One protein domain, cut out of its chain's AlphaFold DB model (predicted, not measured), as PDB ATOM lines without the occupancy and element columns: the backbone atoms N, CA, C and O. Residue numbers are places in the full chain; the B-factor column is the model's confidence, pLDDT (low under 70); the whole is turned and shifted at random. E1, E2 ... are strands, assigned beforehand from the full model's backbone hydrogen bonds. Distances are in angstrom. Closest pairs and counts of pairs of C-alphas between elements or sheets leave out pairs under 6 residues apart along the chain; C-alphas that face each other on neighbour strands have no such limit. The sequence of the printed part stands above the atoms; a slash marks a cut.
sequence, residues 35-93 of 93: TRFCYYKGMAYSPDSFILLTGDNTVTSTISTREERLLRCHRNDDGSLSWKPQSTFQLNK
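This is residues 35 to 93 of the 93 residues of an uncharacterized protein of Ruegeria halocynthiae (UniProt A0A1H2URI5). A long, strongly twisted ribbon of three antiparallel strands, E3, E4 and E5, makes the length, and a small hairpin, E1 and E2, packs through Cys 38 on one end. The printed part has 59 residues, class all strand, five strands in chain order E1 to E5. It is loose, radius of gyration of the C-alphas 14.1 A, spanning 43 by 21 by 17 A.

Look first at the antiparallel hairpin of E1, residues 38 to 40, and E2, residues 43 to 45: N 38 and O 45 are within hydrogen-bond range, 2.9 A. Next come E3, residues 50 to 56, E4, residues 66 to 75, and E5, residues 81 to 91, a meander, each strand the antiparallel neighbour of the one before. Find N 53 and O 69 at 2.8 A, N 89 and O 68 at 2.8 A. The closest C-alphas of E1 and E5, Cys 38 and Ser 82, are 5.6 A apart.

Find C-alpha 38 at (-8.955, -144.006, -95.218), where E1 begins. E3 measures 19.8 A, E4 28.7 A; E5, 28.8 A, ends at (1.568, -138.305, -71.827).

The printed part has no cut and no long link. Look for pLDDT under 70 at residues 55 to 67 and 90 to 93.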
ATOM      1  N   THR A  35     -14.097-147.182-100.358       92.12
ATOM      2  CA  THR A  35     -14.064-148.615-100.002       92.12
ATOM      3  C   THR A  35     -12.647-149.191 -99.982       92.12
ATOM      4  O   THR A  35     -12.437-150.358 -99.620       92.12
ATOM      5  N   ARG A  36     -11.654-148.383-100.378       91.19
ATOM      6  CA  ARG A  36     -10.251-148.786-100.556       91.19
ATOM      7  C   ARG A  36      -9.289-148.082 -99.606       91.19
ATOM      8  O   ARG A  36      -8.294-148.698 -99.230       91.19
ATOM      9  N   PHE A  37      -9.587-146.846 -99.200       94.06
ATOM     10  CA  PHE A  37      -8.688-146.047 -98.377       94.06
ATOM     11  C   PHE A  37      -9.394-145.273 -97.264       94.06
ATOM     12  O   PHE A  37     -10.488-144.746 -97.449       94.06
ATOM     13  N   CYS A  38      -8.699-145.112 -96.136       93.62
ATOM     14  CA  CYS A  38      -8.955-144.006 -95.218       93.62
ATOM     15  C   CYS A  38      -8.103-142.797 -95.613       93.62
ATOM     16  O   CYS A  38      -6.938-142.947 -95.979       93.62
ATOM     17  N   TYR A  39      -8.649-141.590 -95.478       91.56
ATOM     18  CA  TYR A  39      -7.940-140.357 -95.820       91.56
ATOM     19  C   TYR A  39      -7.552-139.572 -94.571       91.56
ATOM     20  O   TYR A  39      -8.361-139.385 -93.664       91.56
ATOM     21  N   TYR A  40      -6.308-139.100 -94.512       89.31
ATOM     22  CA  TYR A  40      -5.840-138.197 -93.461       89.31
ATOM     23  C   TYR A  40      -4.769-137.257 -94.016       89.31
ATOM     24  O   TYR A  40      -3.827-137.700 -94.664       89.31
ATOM     25  N   LYS A  41      -4.924-135.944 -93.784       87.75
ATOM     26  CA  LYS A  41      -3.975-134.892 -94.217       87.75
ATOM     27  C   LYS A  41      -3.565-134.983 -95.701       87.75
ATOM     28  O   LYS A  41      -2.407-134.781 -96.042       87.75
ATOM     29  N   GLY A  42      -4.523-135.281 -96.580       85.81
ATOM     30  CA  GLY A  42      -4.289-135.387 -98.027       85.81
ATOM     31  C   GLY A  42      -3.617-136.688 -98.480       85.81
ATOM     32  O   GLY A  42      -3.365-136.848 -99.667       85.81
ATOM     33  N   MET A  43      -3.354-137.622 -97.564       88.88
ATOM     34  CA  MET A  43      -2.804-138.943 -97.867       88.88
ATOM     35  C   MET A  43      -3.879-140.026 -97.759       88.88
ATOM     36  O   MET A  43      -4.823-139.904 -96.973       88.88
ATOM     37  N   ALA A  44      -3.710-141.090 -98.545       91.94
ATOM     38  CA  ALA A  44      -4.561-142.273 -98.555       91.94
ATOM     39  C   ALA A  44      -3.864-143.437 -97.838       91.94
ATOM     40  O   ALA A  44      -2.686-143.702 -98.068       91.94
ATOM     41  N   TYR A  45      -4.608-144.139 -96.988       93.38
ATOM     42  CA  TYR A  45      -4.117-145.215 -96.133       93.38
ATOM     43  C   TYR A  45      -4.908-146.492 -96.384       93.38
ATOM     44  O   TYR A  45      -6.134-146.454 -96.482       93.38
ATOM     45  N   SER A  46      -4.212-147.624 -96.474       92.25
ATOM     46  CA  SER A  46      -4.838-148.933 -96.661       92.25
ATOM     47  C   SER A  46      -5.655-149.350 -95.427       92.25
ATOM     48  O   SER A  46      -5.434-148.810 -94.334       92.25
ATOM     49  N   PRO A  47      -6.543-150.355 -95.557       92.31
ATOM     50  CA  PRO A  47      -7.166-151.002 -94.406       92.31
ATOM     51  C   PRO A  47      -6.126-151.407 -93.358       92.31
ATOM     52  O   PRO A  47      -4.980-151.704 -93.705       92.31
ATOM     53  N   ASP A  48      -6.520-151.370 -92.085       87.88
ATOM     54  CA  ASP A  48      -5.675-151.689 -90.926       87.88
ATOM     55  C   ASP A  48      -4.472-150.772 -90.690       87.88
ATOM     56  O   ASP A  48      -3.709-150.992 -89.752       87.88
ATOM     57  N   SER A  49      -4.330-149.698 -91.469       94.62
ATOM     58  CA  SER A  49      -3.375-148.637 -91.153       94.62
ATOM     59  C   SER A  49      -3.688-148.000 -89.801       94.62
ATOM     60  O   SER A  49      -4.850-147.882 -89.399       94.62
ATOM     61  N   PHE A  50      -2.640-147.507 -89.148       93.81
ATOM     62  CA  PHE A  50      -2.726-146.770 -87.895       93.81
ATOM     63  C   PHE A  50      -2.145-145.373 -88.054       93.81
ATOM     64  O   PHE A  50      -1.109-145.201 -88.698       93.81
ATOM     65  N   ILE A  51      -2.784-144.390 -87.425       91.00
ATOM     66  CA  ILE A  51      -2.214-143.052 -87.255       91.00
ATOM     67  C   ILE A  51      -2.284-142.641 -85.789       91.00
ATOM     68  O   ILE A  51      -3.286-142.870 -85.108       91.00
ATOM     69  N   LEU A  52      -1.211-142.016 -85.316       88.06
ATOM     70  CA  LEU A  52      -1.149-141.391 -84.005       88.06
ATOM     71  C   LEU A  52      -1.392-139.893 -84.176       88.06
ATOM     72  O   LEU A  52      -0.607-139.192 -84.814       88.06
ATOM     73  N   LEU A  53      -2.496-139.404 -83.624       84.88
ATOM     74  CA  LEU A  53      -2.775-137.981 -83.547       84.88
ATOM     75  C   LEU A  53      -2.127-137.427 -82.284       84.88
ATOM     76  O   LEU A  53      -2.572-137.744 -81.186       84.88
ATOM     77  N   THR A  54      -1.109-136.586 -82.443       77.75
ATOM     78  CA  THR A  54      -0.471-135.868 -81.334       77.75
ATOM     79  C   THR A  54      -0.946-134.416 -81.332       77.75
ATOM     80  O   THR A  54      -0.777-133.731 -82.344       77.75
ATOM     81  N   GLY A  55      -1.520-133.923 -80.234       67.25
ATOM     82  CA  GLY A  55      -2.000-132.542 -80.147       67.25
ATOM     83  C   GLY A  55      -2.048-132.012 -78.717       67.25
ATOM     84  O   GLY A  55      -2.180-132.780 -77.766       67.25
ATOM     85  N   ASP A  56      -1.921-130.694 -78.576       60.41
ATOM     86  CA  ASP A  56      -2.062-130.007 -77.293       60.41
ATOM     87  C   ASP A  56      -3.556-129.775 -77.028       60.41
ATOM     88  O   ASP A  56      -4.196-128.937 -77.667       60.41
ATOM     89  N   ASN A  57      -4.136-130.545 -76.108       57.16
ATOM     90  CA  ASN A  57      -5.535-130.400 -75.717       57.16
ATOM     91  C   ASN A  57      -5.664-129.411 -74.565       57.16
ATOM     92  O   ASN A  57      -5.870-129.821 -73.430       57.16
ATOM     93  N   THR A  58      -5.603-128.108 -74.838       49.44
ATOM     94  CA  THR A  58      -6.020-127.123 -73.829       49.44
ATOM     95  C   THR A  58      -6.574-125.840 -74.434       49.44
ATOM     96  O   THR A  58      -5.833-125.004 -74.942       49.44
ATOM     97  N   VAL A  59      -7.889-125.653 -74.278       52.31
ATOM     98  CA  VAL A  59      -8.575-124.346 -74.348       52.31
ATOM     99  C   VAL A  59      -8.306-123.513 -73.079       52.31
ATOM    100  O   VAL A  59      -8.508-122.304 -73.064       52.31
ATOM    101  N   THR A  60      -7.769-124.122 -72.020       47.19
ATOM    102  CA  THR A  60      -7.329-123.443 -70.798       47.19
ATOM    103  C   THR A  60      -5.896-123.856 -70.488       47.19
ATOM    104  O   THR A  60      -5.619-125.024 -70.253       47.19
ATOM    105  N   SER A  61      -4.981-122.888 -70.507       50.97
ATOM    106  CA  SER A  61      -3.518-122.970 -70.319       50.97
ATOM    107  C   SER A  61      -3.019-123.644 -69.011       50.97
ATOM    108  O   SER A  61      -1.904-123.379 -68.568       50.97
ATOM    109  N   THR A  62      -3.814-124.478 -68.342       54.59
ATOM    110  CA  THR A  62      -3.551-124.981 -66.985       54.59
ATOM    111  C   THR A  62      -3.356-126.498 -66.919       54.59
ATOM    112  O   THR A  62      -2.927-126.997 -65.885       54.59
ATOM    113  N   ILE A  63      -3.627-127.243 -67.997       55.12
ATOM    114  CA  ILE A  63      -3.430-128.699 -68.031       55.12
ATOM    115  C   ILE A  63      -2.199-129.018 -68.892       55.12
ATOM    116  O   ILE A  63      -2.164-128.717 -70.078       55.12
ATOM    117  N   SER A  64      -1.165-129.614 -68.293       54.38
ATOM    118  CA  SER A  64       0.089-129.993 -68.970       54.38
ATOM    119  C   SER A  64       0.012-131.331 -69.720       54.38
ATOM    120  O   SER A  64       1.035-131.834 -70.188       54.38
ATOM    121  N   THR A  65      -1.178-131.927 -69.825       54.81
ATOM    122  CA  THR A  65      -1.374-133.249 -70.423       54.81
ATOM    123  C   THR A  65      -1.527-133.134 -71.932       54.81
ATOM    124  O   THR A  65      -2.481-132.531 -72.430       54.81
ATOM    125  N   ARG A  66      -0.614-133.761 -72.674       60.94
ATOM    126  CA  ARG A  66      -0.785-133.989 -74.109       60.94
ATOM    127  C   ARG A  66      -1.605-135.262 -74.274       60.94
ATOM    128  O   ARG A  66      -1.168-136.313 -73.800       60.94
ATOM    129  N   GLU A  67      -2.777-135.191 -74.906       65.44
ATOM    130  CA  GLU A  67      -3.488-136.423 -75.260       65.44
ATOM    131  C   GLU A  67      -3.116-136.832 -76.679       65.44
ATOM    132  O   GLU A  67      -3.201-136.053 -77.633       65.44
ATOM    133  N   GLU A  68      -2.719-138.086 -76.813       76.44
ATOM    134  CA  GLU A  68      -2.460-138.711 -78.095       76.44
ATOM    135  C   GLU A  68      -3.576-139.712 -78.395       76.44
ATOM    136  O   GLU A  68      -3.981-140.498 -77.534       76.44
ATOM    137  N   ARG A  69      -4.118-139.674 -79.615       85.25
ATOM    138  CA  ARG A  69      -5.222-140.550 -80.038       85.25
ATOM    139  C   ARG A  69      -4.748-141.472 -81.144       85.25
ATOM    140  O   ARG A  69      -4.345-141.003 -82.206       85.25
ATOM    141  N   LEU A  70      -4.835-142.776 -80.913       88.88
ATOM    142  CA  LEU A  70      -4.575-143.779 -81.937       88.88
ATOM    143  C   LEU A  70      -5.862-144.046 -82.710       88.88
ATOM    144  O   LEU A  70      -6.875-144.456 -82.133       88.88
ATOM    145  N   LEU A  71      -5.811-143.833 -84.022       92.56
ATOM    146  CA  LEU A  71      -6.887-144.191 -84.934       92.56
ATOM    147  C   LEU A  71      -6.470-145.391 -85.780       92.56
ATOM    148  O   LEU A  71      -5.336-145.450 -86.259       92.56
ATOM    149  N   ARG A  72      -7.406-146.316 -85.999       94.56
ATOM    150  CA  ARG A  72      -7.259-147.435 -86.933       94.56
ATOM    151  C   ARG A  72      -8.200-147.248 -88.113       94.56
ATOM    152  O   ARG A  72      -9.361-146.881 -87.927       94.56
ATOM    153  N   CYS A  73      -7.704-147.500 -89.318       95.38
ATOM    154  CA  CYS A  73      -8.534-147.533 -90.511       95.38
ATOM    155  C   CYS A  73      -9.357-148.822 -90.501       95.38
ATOM    156  O   CYS A  73      -8.802-149.917 -90.606       95.38
ATOM    157  N   HIS A  74     -10.670-148.691 -90.333       95.00
ATOM    158  CA  HIS A  74     -11.580-149.813 -90.147       95.00
ATOM    159  C   HIS A  74     -12.601-149.886 -91.279       95.00
ATOM    160  O   HIS A  74     -13.112-148.859 -91.729       95.00
ATOM    161  N   ARG A  75     -12.902-151.109 -91.726       95.25
ATOM    162  CA  ARG A  75     -13.947-151.378 -92.714       95.25
ATOM    163  C   ARG A  75     -15.288-151.508 -91.997       95.25
ATOM    164  O   ARG A  75     -15.401-152.320 -91.088       95.25
ATOM    165  N   ASN A  76     -16.267-150.707 -92.397       93.44
ATOM    166  CA  ASN A  76     -17.630-150.763 -91.875       93.44
ATOM    167  C   ASN A  76     -18.434-151.854 -92.605       93.44
ATOM    168  O   ASN A  76     -18.000-152.375 -93.636       93.44
ATOM    169  N   ASP A  77     -19.623-152.166 -92.089       95.38
ATOM    170  CA  ASP A  77     -20.502-153.212 -92.633       95.38
ATOM    171  C   ASP A  77     -20.943-152.935 -94.082       95.38
ATOM    172  O   ASP A  77     -21.147-153.862 -94.862       95.38
ATOM    173  N   ASP A  78     -21.032-151.659 -94.466       93.81
ATOM    174  CA  ASP A  78     -21.341-151.210 -95.831       93.81
ATOM    175  C   ASP A  78     -20.141-151.287 -96.797       93.81
ATOM    176  O   ASP A  78     -20.249-150.930 -97.969       93.81
ATOM    177  N   GLY A  79     -18.980-151.749 -96.320       92.62
ATOM    178  CA  GLY A  79     -17.748-151.874 -97.095       92.62
ATOM    179  C   GLY A  79     -16.906-150.598 -97.187       92.62
ATOM    180  O   GLY A  79     -15.782-150.672 -97.695       92.62
ATOM    181  N   SER A  80     -17.385-149.462 -96.673       93.50
ATOM    182  CA  SER A  80     -16.612-148.218 -96.590       93.50
ATOM    183  C   SER A  80     -15.490-148.316 -95.553       93.50
ATOM    184  O   SER A  80     -15.570-149.081 -94.590       93.50
ATOM    185  N   LEU A  81     -14.435-147.521 -95.715       95.25
ATOM    186  CA  LEU A  81     -13.342-147.403 -94.753       95.25
ATOM    187  C   LEU A  81     -13.424-146.066 -94.017       95.25
ATOM    188  O   LEU A  81     -13.547-145.005 -94.627       95.25
ATOM    189  N   SER A  82     -13.331-146.103 -92.689       94.00
ATOM    190  CA  SER A  82     -13.301-144.897 -91.859       94.00
ATOM    191  C   SER A  82     -12.344-145.038 -90.676       94.00
ATOM    192  O   SER A  82     -12.062-146.136 -90.194       94.00
ATOM    193  N   TRP A  83     -11.815-143.908 -90.203       94.94
ATOM    194  CA  TRP A  83     -10.985-143.885 -89.002       94.94
ATOM    195  C   TRP A  83     -11.836-144.128 -87.757       94.94
ATOM    196  O   TRP A  83     -12.787-143.390 -87.492       94.94
ATOM    197  N   LYS A  84     -11.456-145.124 -86.955       92.75
ATOM    198  CA  LYS A  84     -12.071-145.407 -85.655       92.75
ATOM    199  C   LYS A  84     -11.055-145.202 -84.530       92.75
ATOM    200  O   LYS A  84      -9.900-145.608 -84.685       92.75
ATOM    201  N   PRO A  85     -11.453-144.595 -83.398       89.50
ATOM    202  CA  PRO A  85     -10.614-144.555 -82.209       89.50
ATOM    203  C   PRO A  85     -10.307-145.967 -81.715       89.50
ATOM    204  O   PRO A  85     -11.226-146.764 -81.542       89.50
ATOM    205  N   GLN A  86      -9.031-146.259 -81.471       87.69
ATOM    206  CA  GLN A  86      -8.607-147.509 -80.841       87.69
ATOM    207  C   GLN A  86      -8.166-147.292 -79.393       87.69
ATOM    208  O   GLN A  86      -8.504-148.086 -78.521       87.69
ATOM    209  N   SER A  87      -7.423-146.221 -79.125       79.56
ATOM    210  CA  SER A  87      -6.971-145.886 -77.777       79.56
ATOM    211  C   SER A  87      -6.663-144.397 -77.647       79.56
ATOM    212  O   SER A  87      -6.335-143.722 -78.627       79.56
ATOM    213  N   THR A  88      -6.757-143.902 -76.417       75.25
ATOM    214  CA  THR A  88      -6.306-142.564 -76.027       75.25
ATOM    215  C   THR A  88      -5.219-142.735 -74.976       75.25
ATOM    216  O   THR A  88      -5.408-143.485 -74.019       75.25
ATOM    217  N   PHE A  89      -4.093-142.054 -75.158       72.19
ATOM    218  CA  PHE A  89      -2.975-142.062 -74.226       72.19
ATOM    219  C   PHE A  89      -2.766-140.653 -73.685       72.19
ATOM    220  O   PHE A  89      -2.799-139.683 -74.443       72.19
ATOM    221  N   GLN A  90      -2.545-140.542 -72.380       65.94
ATOM    222  CA  GLN A  90      -2.095-139.301 -71.763       65.94
ATOM    223  C   GLN A  90      -0.589-139.399 -71.560       65.94
ATOM    224  O   GLN A  90      -0.110-140.327 -70.906       65.94
ATOM    225  N   LEU A  91       0.154-138.457 -72.131       63.16
ATOM    226  CA  LEU A  91       1.568-138.305 -71.827       63.16
ATOM    227  C   LEU A  91       1.712-137.254 -70.728       63.16
ATOM    228  O   LEU A  91       1.377-136.083 -70.930       63.16
ATOM    229  N   ASN A  92       2.220-137.680 -69.573       61.75
ATOM    230  CA  ASN A  92       2.736-136.759 -68.566       61.75
ATOM    231  C   ASN A  92       4.153-136.350 -68.985       61.75
ATOM    232  O   ASN A  92       4.958-137.215 -69.335       61.75
ATOM    233  N   LYS A  93       4.429-135.041 -68.993       57.75
ATOM    234  CA  LYS A  93       5.794-134.515 -69.125       57.75
ATOM    235  C   LYS A  93       6.574-134.698 -67.832       57.75
ATOM    236  O   LYS A  93       5.953-134.529 -66.758       57.75
TER     237      LYS A  93